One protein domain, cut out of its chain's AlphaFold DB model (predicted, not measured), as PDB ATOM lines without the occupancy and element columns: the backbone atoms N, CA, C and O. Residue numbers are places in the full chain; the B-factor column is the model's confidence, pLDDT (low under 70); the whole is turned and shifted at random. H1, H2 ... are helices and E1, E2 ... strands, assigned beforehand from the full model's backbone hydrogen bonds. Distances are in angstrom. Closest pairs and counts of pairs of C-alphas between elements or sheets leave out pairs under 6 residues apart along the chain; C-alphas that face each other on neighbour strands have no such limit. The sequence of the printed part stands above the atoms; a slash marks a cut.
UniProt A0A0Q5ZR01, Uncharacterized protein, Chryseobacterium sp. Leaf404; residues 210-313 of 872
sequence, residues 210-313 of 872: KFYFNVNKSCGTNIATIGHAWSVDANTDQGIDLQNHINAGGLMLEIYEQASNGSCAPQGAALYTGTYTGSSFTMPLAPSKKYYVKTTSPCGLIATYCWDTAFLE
ATOM      1  N   LYS A 210      12.035 -16.820  32.767       94.44
ATOM      2  CA  LYS A 210      12.800 -15.706  33.357       94.44
ATOM      3  C   LYS A 210      13.225 -16.104  34.775       94.44
ATOM      4  O   LYS A 210      12.393 -16.509  35.583       94.44
ATOM      5  N   PHE A 211      14.524 -16.017  35.052       92.81
ATOM      6  CA  PHE A 211      15.173 -16.421  36.302       92.81
ATOM      7  C   PHE A 211      15.561 -15.200  37.153       92.81
ATOM      8  O   PHE A 211      16.555 -14.512  36.904       92.81
ATOM      9  N   TYR A 212      14.773 -14.899  38.172       89.31
ATOM     10  CA  TYR A 212      15.025 -13.760  39.043       89.31
ATOM     11  C   TYR A 212      15.793 -14.177  40.285       89.31
ATOM     12  O   TYR A 212      15.664 -15.300  40.771       89.31
ATOM     13  N   PHE A 213      16.600 -13.260  40.806       85.25
ATOM     14  CA  PHE A 213      17.465 -13.547  41.937       85.25
ATOM     15  C   PHE A 213      17.725 -12.325  42.807       85.25
ATOM     16  O   PHE A 213      17.783 -11.191  42.327       85.25
ATOM     17  N   ASN A 214      17.981 -12.594  44.084       78.44
ATOM     18  CA  ASN A 214      18.527 -11.631  45.024       78.44
ATOM     19  C   ASN A 214      20.044 -11.792  45.115       78.44
ATOM     20  O   ASN A 214      20.573 -12.908  45.103       78.44
ATOM     21  N   VAL A 215      20.733 -10.664  45.251       75.50
ATOM     22  CA  VAL A 215      22.178 -10.624  45.450       75.50
ATOM     23  C   VAL A 215      22.463 -10.406  46.930       75.50
ATOM     24  O   VAL A 215      22.118  -9.364  47.480       75.50
ATOM     25  N   ASN A 216      23.112 -11.379  47.567       72.00
ATOM     26  CA  ASN A 216      23.647 -11.225  48.916       72.00
ATOM     27  C   ASN A 216      25.142 -10.898  48.838       72.00
ATOM     28  O   ASN A 216      25.878 -11.498  48.047       72.00
ATOM     29  N   LYS A 217      25.587  -9.950  49.670       71.50
ATOM     30  CA  LYS A 217      26.984  -9.515  49.756       71.50
ATOM     31  C   LYS A 217      27.627 -10.038  51.040       71.50
ATOM     32  O   LYS A 217      27.077  -9.869  52.125       71.50
ATOM     33  N   SER A 218      28.816 -10.620  50.913       67.19
ATOM     34  CA  SER A 218      29.667 -10.990  52.051       67.19
ATOM     35  C   SER A 218      30.653  -9.860  52.367       67.19
ATOM     36  O   SER A 218      31.101  -9.161  51.452       67.19
ATOM     37  N   CYS A 219      31.015  -9.661  53.644       63.97
ATOM     38  CA  CYS A 219      31.973  -8.611  54.021       63.97
ATOM     39  C   CYS A 219      33.272  -8.716  53.189       63.97
ATOM     40  O   CYS A 219      33.897  -9.773  53.124       63.97
ATOM     41  N   GLY A 220      33.717  -7.595  52.610       62.81
ATOM     42  CA  GLY A 220      35.057  -7.461  52.023       62.81
ATOM     43  C   GLY A 220      35.291  -8.128  50.661       62.81
ATOM     44  O   GLY A 220      36.435  -8.148  50.211       62.81
ATOM     45  N   THR A 221      34.262  -8.648  49.979       66.56
ATOM     46  CA  THR A 221      34.408  -9.275  48.652       66.56
ATOM     47  C   THR A 221      33.620  -8.535  47.560       66.56
ATOM     48  O   THR A 221      32.560  -7.962  47.809       66.56
ATOM     49  N   ASN A 222      34.127  -8.570  46.318       73.44
ATOM     50  CA  ASN A 222      33.398  -8.158  45.102       73.44
ATOM     51  C   ASN A 222      32.627  -9.340  44.479       73.44
ATOM     52  O   ASN A 222      32.442  -9.405  43.265       73.44
ATOM     53  N   ILE A 223      32.233 -10.309  45.308       76.81
ATOM     54  CA  ILE A 223      31.540 -11.525  44.886       76.81
ATOM     55  C   ILE A 223      30.094 -11.431  45.372       76.81
ATOM     56  O   ILE A 223      29.841 -11.217  46.555       76.81
ATOM     57  N   ALA A 224      29.163 -11.597  44.441       76.06
ATOM     58  CA  ALA A 224      27.742 -11.750  44.686       76.06
ATOM     59  C   ALA A 224      27.416 -13.234  44.901       76.06
ATOM     60  O   ALA A 224      27.746 -14.066  44.052       76.06
ATOM     61  N   THR A 225      26.738 -13.563  46.002       78.81
ATOM     62  CA  THR A 225      26.130 -14.885  46.202       78.81
ATOM     63  C   THR A 225      24.648 -14.804  45.866       78.81
ATOM     64  O   THR A 225      23.919 -13.991  46.437       78.81
ATOM     65  N   ILE A 226      24.194 -15.668  44.961       75.75
ATOM     66  CA  ILE A 226      22.775 -15.802  44.636       75.75
ATOM     67  C   ILE A 226      22.119 -16.713  45.674       75.75
ATOM     68  O   ILE A 226      22.356 -17.921  45.676       75.75
ATOM     69  N   GLY A 227      21.356 -16.110  46.594       64.50
ATOM     70  CA  GLY A 227      20.730 -16.802  47.728       64.50
ATOM     71  C   GLY A 227      19.287 -17.226  47.457       64.50
ATOM     72  O   GLY A 227      18.992 -18.413  47.397       64.50
ATOM     73  N   HIS A 228      18.391 -16.253  47.281       73.38
ATOM     74  CA  HIS A 228      16.994 -16.499  46.921       73.38
ATOM     75  C   HIS A 228      16.802 -16.262  45.424       73.38
ATOM     76  O   HIS A 228      17.148 -15.189  44.923       73.38
ATOM     77  N   ALA A 229      16.241 -17.243  44.724       82.00
ATOM     78  CA  ALA A 229      15.890 -17.142  43.318       82.00
ATOM     79  C   ALA A 229      14.473 -17.663  43.099       82.00
ATOM     80  O   ALA A 229      14.035 -18.599  43.763       82.00
ATOM     81  N   TRP A 230      13.767 -17.053  42.159       86.31
ATOM     82  CA  TRP A 230      12.457 -17.509  41.722       86.31
ATOM     83  C   TRP A 230      12.390 -17.460  40.207       86.31
ATOM     84  O   TRP A 230      13.236 -16.872  39.530       86.31
ATOM     85  N   SER A 231      11.403 -18.138  39.649       88.75
ATOM     86  CA  SER A 231      11.268 -18.268  38.211       88.75
ATOM     87  C   SER A 231       9.839 -18.037  37.796       88.75
ATOM     88  O   SER A 231       8.902 -18.399  38.506       88.75
ATOM     89  N   VAL A 232       9.692 -17.425  36.630       84.75
ATOM     90  CA  VAL A 232       8.397 -17.243  35.985       84.75
ATOM     91  C   VAL A 232       8.472 -17.742  34.551       84.75
ATOM     92  O   VAL A 232       9.535 -17.726  33.923       84.75
ATOM     93  N   ASP A 233       7.336 -18.175  34.027       84.38
ATOM     94  CA  ASP A 233       7.167 -18.432  32.603       84.38
ATOM     95  C   ASP A 233       7.369 -17.119  31.832       84.38
ATOM     96  O   ASP A 233       6.715 -16.112  32.103       84.38
ATOM     97  N   ALA A 234       8.292 -17.109  30.870       88.75
ATOM     98  CA  ALA A 234       8.668 -15.888  30.164       88.75
ATOM     99  C   ALA A 234       7.554 -15.312  29.275       88.75
ATOM    100  O   ALA A 234       7.635 -14.137  28.910       88.75
ATOM    101  N   ASN A 235       6.545 -16.116  28.926       84.06
ATOM    102  CA  ASN A 235       5.415 -15.708  28.097       84.06
ATOM    103  C   ASN A 235       4.260 -15.133  28.924       84.06
ATOM    104  O   ASN A 235       3.519 -14.294  28.420       84.06
ATOM    105  N   THR A 236       4.071 -15.607  30.160       77.44
ATOM    106  CA  THR A 236       2.905 -15.251  30.993       77.44
ATOM    107  C   THR A 236       3.253 -14.465  32.256       77.44
ATOM    108  O   THR A 236       2.349 -13.965  32.926       77.44
ATOM    109  N   ASP A 237       4.541 -14.379  32.599       78.75
ATOM    110  CA  ASP A 237       5.063 -13.801  33.843       78.75
ATOM    111  C   ASP A 237       4.470 -14.429  35.122       78.75
ATOM    112  O   ASP A 237       4.559 -13.865  36.212       78.75
ATOM    113  N   GLN A 238       3.894 -15.631  35.011       75.75
ATOM    114  CA  GLN A 238       3.389 -16.409  36.142       75.75
ATOM    115  C   GLN A 238       4.492 -17.274  36.750       75.75
ATOM    116  O   GLN A 238       5.336 -17.808  36.028       75.75
ATOM    117  N   GLY A 239       4.466 -17.451  38.073       75.00
ATOM    118  CA  GLY A 239       5.416 -18.311  38.786       75.00
ATOM    119  C   GLY A 239       5.442 -19.737  38.228       75.00
ATOM    120  O   GLY A 239       4.390 -20.332  37.995       75.00
ATOM    121  N   ILE A 240       6.643 -20.283  38.025       75.94
ATOM    122  CA  ILE A 240       6.849 -21.647  37.527       75.94
ATOM    123  C   ILE A 240       7.746 -22.441  38.479       75.94
ATOM    124  O   ILE A 240       8.767 -21.940  38.953       75.94
ATOM    125  N   ASP A 241       7.370 -23.694  38.740       80.56
ATOM    126  CA  ASP A 241       8.228 -24.660  39.426       80.56
ATOM    127  C   ASP A 241       9.256 -25.229  38.436       80.56
ATOM    128  O   ASP A 241       8.905 -25.816  37.408       80.56
ATOM    129  N   LEU A 242      10.539 -25.048  38.751       85.62
ATOM    130  CA  LEU A 242      11.653 -25.476  37.911       85.62
ATOM    131  C   LEU A 242      11.978 -26.965  37.991       85.62
ATOM    132  O   LEU A 242      12.861 -27.407  37.256       85.62
ATOM    133  N   GLN A 243      11.306 -27.756  38.828       86.19
ATOM    134  CA  GLN A 243      11.674 -29.158  39.021       86.19
ATOM    135  C   GLN A 243      11.707 -29.954  37.707       86.19
ATOM    136  O   GLN A 243      12.626 -30.742  37.481       86.19
ATOM    137  N   ASN A 244      10.759 -29.709  36.798       84.56
ATOM    138  CA  ASN A 244      10.730 -30.374  35.492       84.56
ATOM    139  C   ASN A 244      11.894 -29.941  34.588       84.56
ATOM    140  O   ASN A 244      12.479 -30.779  33.903       84.56
ATOM    141  N   HIS A 245      12.280 -28.662  34.620       90.75
ATOM    142  CA  HIS A 245      13.460 -28.165  33.906       90.75
ATOM    143  C   HIS A 245      14.748 -28.746  34.482       90.75
ATOM    144  O   HIS A 245      15.610 -29.171  33.719       90.75
ATOM    145  N   ILE A 246      14.864 -28.821  35.810       90.56
ATOM    146  CA  ILE A 246      16.012 -29.412  36.510       90.56
ATOM    147  C   ILE A 246      16.157 -30.891  36.138       90.56
ATOM    148  O   ILE A 246      17.240 -31.317  35.741       90.56
ATOM    149  N   ASN A 247      15.059 -31.653  36.173       89.50
ATOM    150  CA  ASN A 247      15.041 -33.060  35.766       89.50
ATOM    151  C   ASN A 247      15.432 -33.253  34.287       89.50
ATOM    152  O   ASN A 247      15.987 -34.289  33.931       89.50
ATOM    153  N   ALA A 248      15.174 -32.255  33.436       89.12
ATOM    154  CA  ALA A 248      15.533 -32.246  32.017       89.12
ATOM    155  C   ALA A 248      16.933 -31.660  31.721       89.12
ATOM    156  O   ALA A 248      17.268 -31.422  30.560       89.12
ATOM    157  N   GLY A 249      17.765 -31.442  32.744       90.00
ATOM    158  CA  GLY A 249      19.152 -30.983  32.592       90.00
ATOM    159  C   GLY A 249      19.426 -29.556  33.071       90.00
ATOM    160  O   GLY A 249      20.570 -29.119  33.001       90.00
ATOM    161  N   GLY A 250      18.427 -28.841  33.597       92.44
ATOM    162  CA  GLY A 250      18.575 -27.509  34.191       92.44
ATOM    163  C   GLY A 250      18.287 -26.350  33.236       92.44
ATOM    164  O   GLY A 250      17.688 -26.512  32.177       92.44
ATOM    165  N   LEU A 251      18.693 -25.144  33.626       94.31
ATOM    166  CA  LEU A 251      18.607 -23.933  32.804       94.31
ATOM    167  C   LEU A 251      20.007 -23.443  32.459       94.31
ATOM    168  O   LEU A 251      20.807 -23.213  33.361       94.31
ATOM    169  N   MET A 252      20.306 -23.211  31.184       95.81
ATOM    170  CA  MET A 252      21.548 -22.529  30.823       95.81
ATOM    171  C   MET A 252      21.371 -21.028  31.068       95.81
ATOM    172  O   MET A 252      20.449 -20.416  30.527       95.81
ATOM    173  N   LEU A 253      22.233 -20.447  31.899       95.88
ATOM    174  CA  LEU A 253      22.214 -19.037  32.272       95.88
ATOM    175  C   LEU A 253      23.448 -18.327  31.722       95.88
ATOM    176  O   LEU A 253      24.574 -18.794  31.897       95.88
ATOM    177  N   GLU A 254      23.226 -17.158  31.132       96.88
ATOM    178  CA  GLU A 254      24.258 -16.182  30.805       96.88
ATOM    179  C   GLU A 254      23.859 -14.838  31.435       96.88
ATOM    180  O   GLU A 254      22.824 -14.259  31.096       96.88
ATOM    181  N   ILE A 255      24.659 -14.357  32.388       95.44
ATOM    182  CA  ILE A 255      24.398 -13.121  33.137       95.44
ATOM    183  C   ILE A 255      25.499 -12.119  32.815       95.44
ATOM    184  O   ILE A 255      26.683 -12.432  32.939       95.44
ATOM    185  N   TYR A 256      25.106 -10.906  32.443       95.75
ATOM    186  CA  TYR A 256      25.993  -9.796  32.109       95.75
ATOM    187  C   TYR A 256      25.608  -8.560  32.911       95.75
ATOM    188  O   TYR A 256      24.489  -8.454  33.416       95.75
ATOM    189  N   GLU A 257      26.511  -7.588  32.968       94.12
ATOM    190  CA  GLU A 257      26.135  -6.234  33.355       94.12
ATOM    191  C   GLU A 257      25.236  -5.610  32.271       94.12
ATOM    192  O   GLU A 257      25.431  -5.856  31.079       94.12
ATOM    193  N   GLN A 258      24.230  -4.826  32.666       94.25
ATOM    194  CA  GLN A 258      23.392  -4.086  31.722       94.25
ATOM    195  C   GLN A 258      24.171  -2.911  31.104       94.25
ATOM    196  O   GLN A 258      24.964  -2.247  31.771       94.25
ATOM    197  N   ALA A 259      23.900  -2.606  29.835       93.19
ATOM    198  CA  ALA A 259      24.459  -1.453  29.140       93.19
ATOM    199  C   ALA A 259      24.243  -0.119  29.882       93.19
ATOM    200  O   ALA A 259      23.129   0.273  30.229       93.19
ATOM    201  N   SER A 260      25.337   0.627  30.037       89.56
ATOM    202  CA  SER A 260      25.414   1.933  30.710       89.56
ATOM    203  C   SER A 260      24.520   3.023  30.110       89.56
ATOM    204  O   SER A 260      24.179   3.982  30.798       89.56
ATOM    205  N   ASN A 261      24.089   2.876  28.855       88.88
ATOM    206  CA  ASN A 261      23.120   3.767  28.209       88.88
ATOM    207  C   ASN A 261      21.657   3.509  28.639       88.88
ATOM    208  O   ASN A 261      20.749   4.135  28.098       88.88
ATOM    209  N   GLY A 262      21.418   2.568  29.561       84.44
ATOM    210  CA  GLY A 262      20.093   2.193  30.058       84.44
ATOM    211  C   GLY A 262      19.311   1.240  29.147       84.44
ATOM    212  O   GLY A 262      18.212   0.825  29.510       84.44
ATOM    213  N   SER A 263      19.854   0.859  27.985       91.50
ATOM    214  CA  SER A 263      19.221  -0.133  27.106       91.50
ATOM    215  C   SER A 263      19.289  -1.534  27.711       91.50
ATOM    216  O   SER A 263      20.194  -1.848  28.488       91.50
ATOM    217  N   CYS A 264      18.327  -2.398  27.377       93.25
ATOM    218  CA  CYS A 264      18.360  -3.780  27.838       93.25
ATOM    219  C   CYS A 264      19.251  -4.653  26.945       93.25
ATOM    220  O   CYS A 264      18.772  -5.428  26.120       93.25
ATOM    221  N   ALA A 265      20.562  -4.470  27.087       94.69
ATOM    222  CA  ALA A 265      21.593  -5.166  26.329       94.69
ATOM    223  C   ALA A 265      22.783  -5.521  27.242       94.69
ATOM    224  O   ALA A 265      23.008  -4.816  28.231       94.69
ATOM    225  N   PRO A 266      23.550  -6.583  26.929       95.44
ATOM    226  CA  PRO A 266      24.726  -6.957  27.706       95.44
ATOM    227  C   PRO A 266      25.877  -5.960  27.510       95.44
ATOM    228  O   PRO A 266      26.108  -5.461  26.407       95.44
ATOM    229  N   GLN A 267      26.639  -5.723  28.573       94.25
ATOM    230  CA  GLN A 267      27.871  -4.940  28.591       94.25
ATOM    231  C   GLN A 267      29.025  -5.774  29.152       94.25
ATOM    232  O   GLN A 267      28.894  -6.430  30.183       94.25
ATOM    233  N   GLY A 268      30.188  -5.685  28.502       91.75
ATOM    234  CA  GLY A 268      31.409  -6.345  28.964       91.75
ATOM    235  C   GLY A 268      31.373  -7.872  28.829       91.75
ATOM    236  O   GLY A 268      30.661  -8.423  27.992       91.75
ATOM    237  N   ALA A 269      32.201  -8.548  29.627       92.12
ATOM    238  CA  ALA A 269      32.244 -10.007  29.692       92.12
ATOM    239  C   ALA A 269      31.089 -10.562  30.542       92.12
ATOM    240  O   ALA A 269      30.561  -9.868  31.412       92.12
ATOM    241  N   ALA A 270      30.722 -11.827  30.317       93.44
ATOM    242  CA  ALA A 270      29.734 -12.508  31.150       93.44
ATOM    243  C   ALA A 270      30.217 -12.573  32.607       93.44
ATOM    244  O   ALA A 270      31.341 -12.993  32.884       93.44
ATOM    245  N   LEU A 271      29.349 -12.174  33.533       93.88
ATOM    246  CA  LEU A 271      29.539 -12.334  34.973       93.88
ATOM    247  C   LEU A 271      29.333 -13.797  35.382       93.88
ATOM    248  O   LEU A 271      29.989 -14.289  36.296       93.88
ATOM    249  N   TYR A 272      28.437 -14.499  34.688       94.31
ATOM    250  CA  TYR A 272      28.200 -15.924  34.875       94.31
ATOM    251  C   TYR A 272      27.794 -16.585  33.558       94.31
ATOM    252  O   TYR A 272      26.959 -16.057  32.824       94.31
ATOM    253  N   THR A 273      28.347 -17.769  33.307       95.75
ATOM    254  CA  THR A 273      27.900 -18.686  32.258       95.75
ATOM    255  C   THR A 273      27.912 -20.092  32.835       95.75
ATOM    256  O   THR A 273      28.955 -20.566  33.285       95.75
ATOM    257  N   GLY A 274      26.765 -20.764  32.850       94.38
ATOM    258  CA  GLY A 274      26.669 -22.095  33.437       94.38
ATOM    259  C   GLY A 274      25.273 -22.687  33.363       94.38
ATOM    260  O   GLY A 274      24.332 -22.047  32.901       94.38
ATOM    261  N   THR A 275      25.146 -23.934  33.811       94.56
ATOM    262  CA  THR A 275      23.854 -24.618  33.918       94.56
ATOM    263  C   THR A 275      23.380 -24.585  35.366       94.56
ATOM    264  O   THR A 275      24.042 -25.118  36.253       94.56
ATOM    265  N   TYR A 276      22.229 -23.964  35.599       92.12
ATOM    266  CA  TYR A 276      21.560 -23.924  36.887       92.12
ATOM    267  C   TYR A 276      20.718 -25.183  37.101       92.12
ATOM    268  O   TYR A 276      19.810 -25.479  36.323       92.12
ATOM    269  N   THR A 277      21.009 -25.904  38.184       90.62
ATOM    270  CA  THR A 277      20.366 -27.175  38.564       90.62
ATOM    271  C   THR A 277      19.666 -27.110  39.928       90.62
ATOM    272  O   THR A 277      19.362 -28.147  40.507       90.62
ATOM    273  N   GLY A 278      19.412 -25.903  40.452       85.44
ATOM    274  CA  GLY A 278      18.742 -25.683  41.745       85.44
ATOM    275  C   GLY A 278      19.657 -25.217  42.885       85.44
ATOM    276  O   GLY A 278      19.167 -24.810  43.934       85.44
ATOM    277  N   SER A 279      20.978 -25.223  42.691       83.31
ATOM    278  CA  SER A 279      21.949 -24.813  43.718       83.31
ATOM    279  C   SER A 279      22.305 -23.325  43.644       83.31
ATOM    280  O   SER A 279      22.369 -22.745  42.559       83.31
ATOM    281  N   SER A 280      22.620 -22.714  44.790       82.19
ATOM    282  CA  SER A 280      23.217 -21.373  44.839       82.19
ATOM    283  C   SER A 280      24.546 -21.337  44.085       82.19
ATOM    284  O   SER A 280      25.333 -22.283  44.161       82.19
ATOM    285  N   PHE A 281      24.841 -20.219  43.430       86.62
ATOM    286  CA  PHE A 281      26.122 -19.979  42.773       86.62
ATOM    287  C   PHE A 281      26.623 -18.561  43.060       86.62
ATOM    288  O   PHE A 281      25.895 -17.709  43.577       86.62
ATOM    289  N   THR A 282      27.893 -18.318  42.744       87.44
ATOM    290  CA  THR A 282      28.551 -17.022  42.937       87.44
ATOM    291  C   THR A 282      28.965 -16.417  41.605       87.44
ATOM    292  O   THR A 282      29.375 -17.143  40.701       87.44
ATOM    293  N   MET A 283      28.934 -15.091  41.510       89.50
ATOM    294  CA  MET A 283      29.410 -14.336  40.347       89.50
ATOM    295  C   MET A 283      30.064 -13.015  40.786       89.50
ATOM    296  O   MET A 283      29.844 -12.585  41.920       89.50
ATOM    297  N   PRO A 284      30.867 -12.344  39.944       88.94
ATOM    298  CA  PRO A 284      31.336 -10.994  40.236       88.94
ATOM    299  C   PRO A 284      30.158 -10.020  40.380       88.94
ATOM    300  O   PRO A 284      29.184 -10.095  39.630       88.94
ATOM    301  N   LEU A 285      30.247  -9.100  41.340       83.06
ATOM    302  CA  LEU A 285      29.232  -8.068  41.541       83.06
ATOM    303  C   LEU A 285      29.289  -7.034  40.403       83.06
ATOM    304  O   LEU A 285      30.341  -6.436  40.170       83.06
ATOM    305  N   ALA A 286      28.162  -6.794  39.725       85.75
ATOM    306  CA  ALA A 286      28.062  -5.753  38.700       85.75
ATOM    307  C   ALA A 286      28.120  -4.351  39.341       85.75
ATOM    308  O   ALA A 286      27.291  -4.068  40.212       85.75
ATOM    309  N   PRO A 287      29.022  -3.446  38.913       82.31
ATOM    310  CA  PRO A 287      29.099  -2.083  39.446       82.31
ATOM    311  C   PRO A 287      27.782  -1.301  39.366       82.31
ATOM    312  O   PRO A 287      27.420  -0.605  40.313       82.31
ATOM    313  N   SER A 288      27.050  -1.432  38.255       84.62
ATOM    314  CA  SER A 288      25.748  -0.782  38.051       84.62
ATOM    315  C   SER A 288      24.595  -1.439  38.810       84.62
ATOM    316  O   SER A 288      23.542  -0.816  38.935       84.62
ATOM    317  N   LYS A 289      24.770  -2.680  39.299       83.50
ATOM    318  CA  LYS A 289      23.740  -3.513  39.963       83.50
ATOM    319  C   LYS A 289      22.532  -3.838  39.081       83.50
ATOM    320  O   LYS A 289      21.493  -4.304  39.559       83.50
ATOM    321  N   LYS A 290      22.697  -3.623  37.781       89.50
ATOM    322  CA  LYS A 290      21.727  -3.939  36.749       89.50
ATOM    323  C   LYS A 290      22.277  -5.053  35.886       89.50
ATOM    324  O   LYS A 290      23.421  -4.992  35.433       89.50
ATOM    325  N   TYR A 291      21.454  -6.061  35.662       92.50
ATOM    326  CA  TYR A 291      21.853  -7.278  34.978       92.50
ATOM    327  C   TYR A 291      21.069  -7.438  33.687       92.50
ATOM    328  O   TYR A 291      19.856  -7.248  33.667       92.50
ATOM    329  N   TYR A 292      21.758  -7.832  32.624       96.12
ATOM    330  CA  TYR A 292      21.134  -8.451  31.463       96.12
ATOM    331  C   TYR A 292      21.215  -9.964  31.654       96.12
ATOM    332  O   TYR A 292      22.309 -10.514  31.809       96.12
ATOM    333  N   VAL A 293      20.065 -10.633  31.667       96.38
ATOM    334  CA  VAL A 293      19.981 -12.077  31.885       96.38
ATOM    335  C   VAL A 293      19.439 -12.731  30.629       96.38
ATOM    336  O   VAL A 293      18.387 -12.347  30.114       96.38
ATOM    337  N   LYS A 294      20.162 -13.739  30.150       97.31
ATOM    338  CA  LYS A 294      19.721 -14.643  29.100       97.31
ATOM    339  C   LYS A 294      19.608 -16.042  29.681       97.31
ATOM    340  O   LYS A 294      20.562 -16.568  30.252       97.31
ATOM    341  N   THR A 295      18.447 -16.648  29.512       96.94
ATOM    342  CA  THR A 295      18.195 -18.036  29.889       96.94
ATOM    343  C   THR A 295      17.962 -18.858  28.630       96.94
ATOM    344  O   THR A 295      17.417 -18.361  27.644       96.94
ATOM    345  N   THR A 296      18.369 -20.124  28.648       96.69
ATOM    346  CA  THR A 296      17.975 -21.117  27.642       96.69
ATOM    347  C   THR A 296      17.413 -22.332  28.364       96.69
ATOM    348  O   THR A 296      18.089 -22.956  29.184       96.69
ATOM    349  N   SER A 297      16.151 -22.645  28.083       94.69
ATOM    350  CA  SER A 297      15.484 -23.847  28.597       94.69
ATOM    351  C   SER A 297      16.084 -25.125  27.988       94.69
ATOM    352  O   SER A 297      16.703 -25.051  26.922       94.69
ATOM    353  N   PRO A 298      15.842 -26.316  28.570       93.94
ATOM    354  CA  PRO A 298      16.203 -27.592  27.940       93.94
ATOM    355  C   PRO A 298      15.659 -27.753  26.511       93.94
ATOM    356  O   PRO A 298      16.268 -28.434  25.692       93.94
ATOM    357  N   CYS A 299      14.552 -27.075  26.194       93.62
ATOM    358  CA  CYS A 299      13.938 -26.990  24.866       93.62
ATOM    359  C   CYS A 299      14.654 -26.075  23.871       93.62
ATOM    360  O   CYS A 299      14.166 -25.911  22.758       93.62
ATOM    361  N   GLY A 300      15.741 -25.406  24.256       94.06
ATOM    362  CA  GLY A 300      16.392 -24.405  23.407       94.06
ATOM    363  C   GLY A 300      15.562 -23.133  23.207       94.06
ATOM    364  O   GLY A 300      15.837 -22.349  22.299       94.06
ATOM    365  N   LEU A 301      14.529 -22.916  24.031       94.31
ATOM    366  CA  LEU A 301      13.789 -21.656  24.064       94.31
ATOM    367  C   LEU A 301      14.549 -20.644  24.917       94.31
ATOM    368  O   LEU A 301      14.925 -20.965  26.048       94.31
ATOM    369  N   ILE A 302      14.748 -19.447  24.370       95.50
ATOM    370  CA  ILE A 302      15.550 -18.379  24.969       95.50
ATOM    371  C   ILE A 302      14.626 -17.297  25.530       95.50
ATOM    372  O   ILE A 302      13.707 -16.864  24.839       95.50
ATOM    373  N   ALA A 303      14.910 -16.818  26.741       96.19
ATOM    374  CA  ALA A 303      14.341 -15.577  27.260       96.19
ATOM    375  C   ALA A 303      15.461 -14.589  27.598       96.19
ATOM    376  O   ALA A 303      16.500 -14.972  28.139       96.19
ATOM    377  N   THR A 304      15.252 -13.314  27.271       96.31
ATOM    378  CA  THR A 304      16.169 -12.219  27.601       96.31
ATOM    379  C   THR A 304      15.403 -11.092  28.274       96.31
ATOM    380  O   THR A 304      14.288 -10.753  27.878       96.31
ATOM    381  N   TYR A 305      15.969 -10.540  29.339       95.50
ATOM    382  CA  TYR A 305      15.366  -9.449  30.101       95.50
ATOM    383  C   TYR A 305      16.432  -8.760  30.948       95.50
ATOM    384  O   TYR A 305      17.547  -9.259  31.119       95.50
ATOM    385  N   CYS A 306      16.064  -7.601  31.484       93.94
ATOM    386  CA  CYS A 306      16.903  -6.867  32.410       93.94
ATOM    387  C   CYS A 306      16.334  -6.932  33.811       93.94
ATOM    388  O   CYS A 306      15.119  -6.901  34.012       93.94
ATOM    389  N   TRP A 307      17.239  -7.038  34.770       90.62
ATOM    390  CA  TRP A 307      16.926  -7.176  36.173       90.62
ATOM    391  C   TRP A 307      17.687  -6.122  36.966       90.62
ATOM    392  O   TRP A 307      18.919  -6.131  37.017       90.62
ATOM    393  N   ASP A 308      16.942  -5.179  37.537       87.25
ATOM    394  CA  ASP A 308      17.484  -4.102  38.353       87.25
ATOM    395  C   ASP A 308      17.406  -4.507  39.826       87.25
ATOM    396  O   ASP A 308      16.325  -4.573  40.410       87.25
ATOM    397  N   THR A 309      18.561  -4.792  40.426       74.75
ATOM    398  CA  THR A 309      18.635  -5.143  41.852       74.75
ATOM    399  C   THR A 309      18.860  -3.929  42.749       74.75
ATOM    400  O   THR A 309      18.901  -4.086  43.965       74.75
ATOM    401  N   ALA A 310      18.966  -2.714  42.198       64.12
ATOM    402  CA  ALA A 310      19.271  -1.517  42.982       64.12
ATOM    403  C   ALA A 310      18.180  -1.187  44.018       64.12
ATOM    404  O   ALA A 310      18.486  -0.669  45.088       64.12
ATOM    405  N   PHE A 311      16.915  -1.528  43.747       55.31
ATOM    406  CA  PHE A 311      15.812  -1.353  44.705       55.31
ATOM    407  C   PHE A 311      15.883  -2.303  45.905       55.31
ATOM    408  O   PHE A 311      15.281  -2.024  46.937       55.31
ATOM    409  N   LEU A 312      16.617  -3.413  45.787       57.62
ATOM    410  CA  LEU A 312      16.768  -4.391  46.860       57.62
ATOM    411  C   LEU A 312      17.842  -3.988  47.876       57.62
ATOM    412  O   LEU A 312      18.016  -4.723  48.837       57.62
ATOM    413  N   GLU A 313      18.527  -2.851  47.682       55.84
ATOM    414  CA  GLU A 313      19.632  -2.355  48.517       55.84
ATOM    415  C   GLU A 313      19.262  -1.310  49.580       55.84
ATOM    416  O   GLU A 313      20.145  -0.760  50.246       55.84
TER     417      GLU A 313
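AT A GLANCE: This is residues 210 to 313 of the 872 residues of an uncharacterized protein of Chryseobacterium sp. Leaf404 (UniProt A0A0Q5ZR01). A small, loosely formed barrel of seven strands, nearly closed: E1, E2 and E5 make one side, E4, E3, E6 and E7 the other, and edges come together at E1 with E7 and at E5 with E4. The short helix H1 lies near one end of the barrel, and H2 beside E1. The printed part has 104 residues, in the order E1 E2 H1 E3 E4 E5 E6 E7 H2; both sheets, E1 - E2 - E5 and E4 - E3 - E6 - E7, are antiparallel, and the class is mostly strand. It is compact, with a radius of gyration of the C-alphas of 13.3 A and spans of 36 by 30 by 24 A.

IN THESE COORDINATES: E1, residues 210 to 217, begins at C-alpha 210 (12.800, -15.706, 33.357) and is 22.5 A long. E2, residues 223 to 233, is 28.2 A long and bends by 63 degrees at residue 228. H1 is residues 243 to 247. E3, residues 251 to 258, is 20.4 A long; E4, residues 266 to 276, 19.5 A, bends by 95 degrees at residue 269. E5 is residues 282 to 284, E6 residues 290 to 296 and E7 residues 302 to 308. H2, residues 310 to 313, ends at C-alpha 313 (19.632, -2.355, 48.517).

HOW THE PARTS SIT: The hairpin E1 and E2 has N 212 and O 230 at 2.8 A; E2 and E5 have N 224 and O 283 at 2.8 A. In the other, strongly twisted sheet, N 253 and O 274 of E3 and E4 are 2.8 A apart, N 254 and O 294 of E3 and E6 2.9 A, and N 291 and O 307 of E6 and E7 2.9 A. The closest C-alphas of E1 and E7, Lys 210 and Ala 303, are 6.3 A apart; those of E4 and E5, Leu 271 and Pro 284, 5.7 A. H2 only grazes the sheet of E1. In H1 the O i to N i+4 pair is within hydrogen-bond range; H2 is too short for one.

THE WHOLE: The C-alphas of Gly 220 and Cys 299, the two farthest apart, are 39.6 A apart. The printed part has no cut, and no link is long. The pLDDT is under 70 at residues 218 to 221, 227 and 310 to 313.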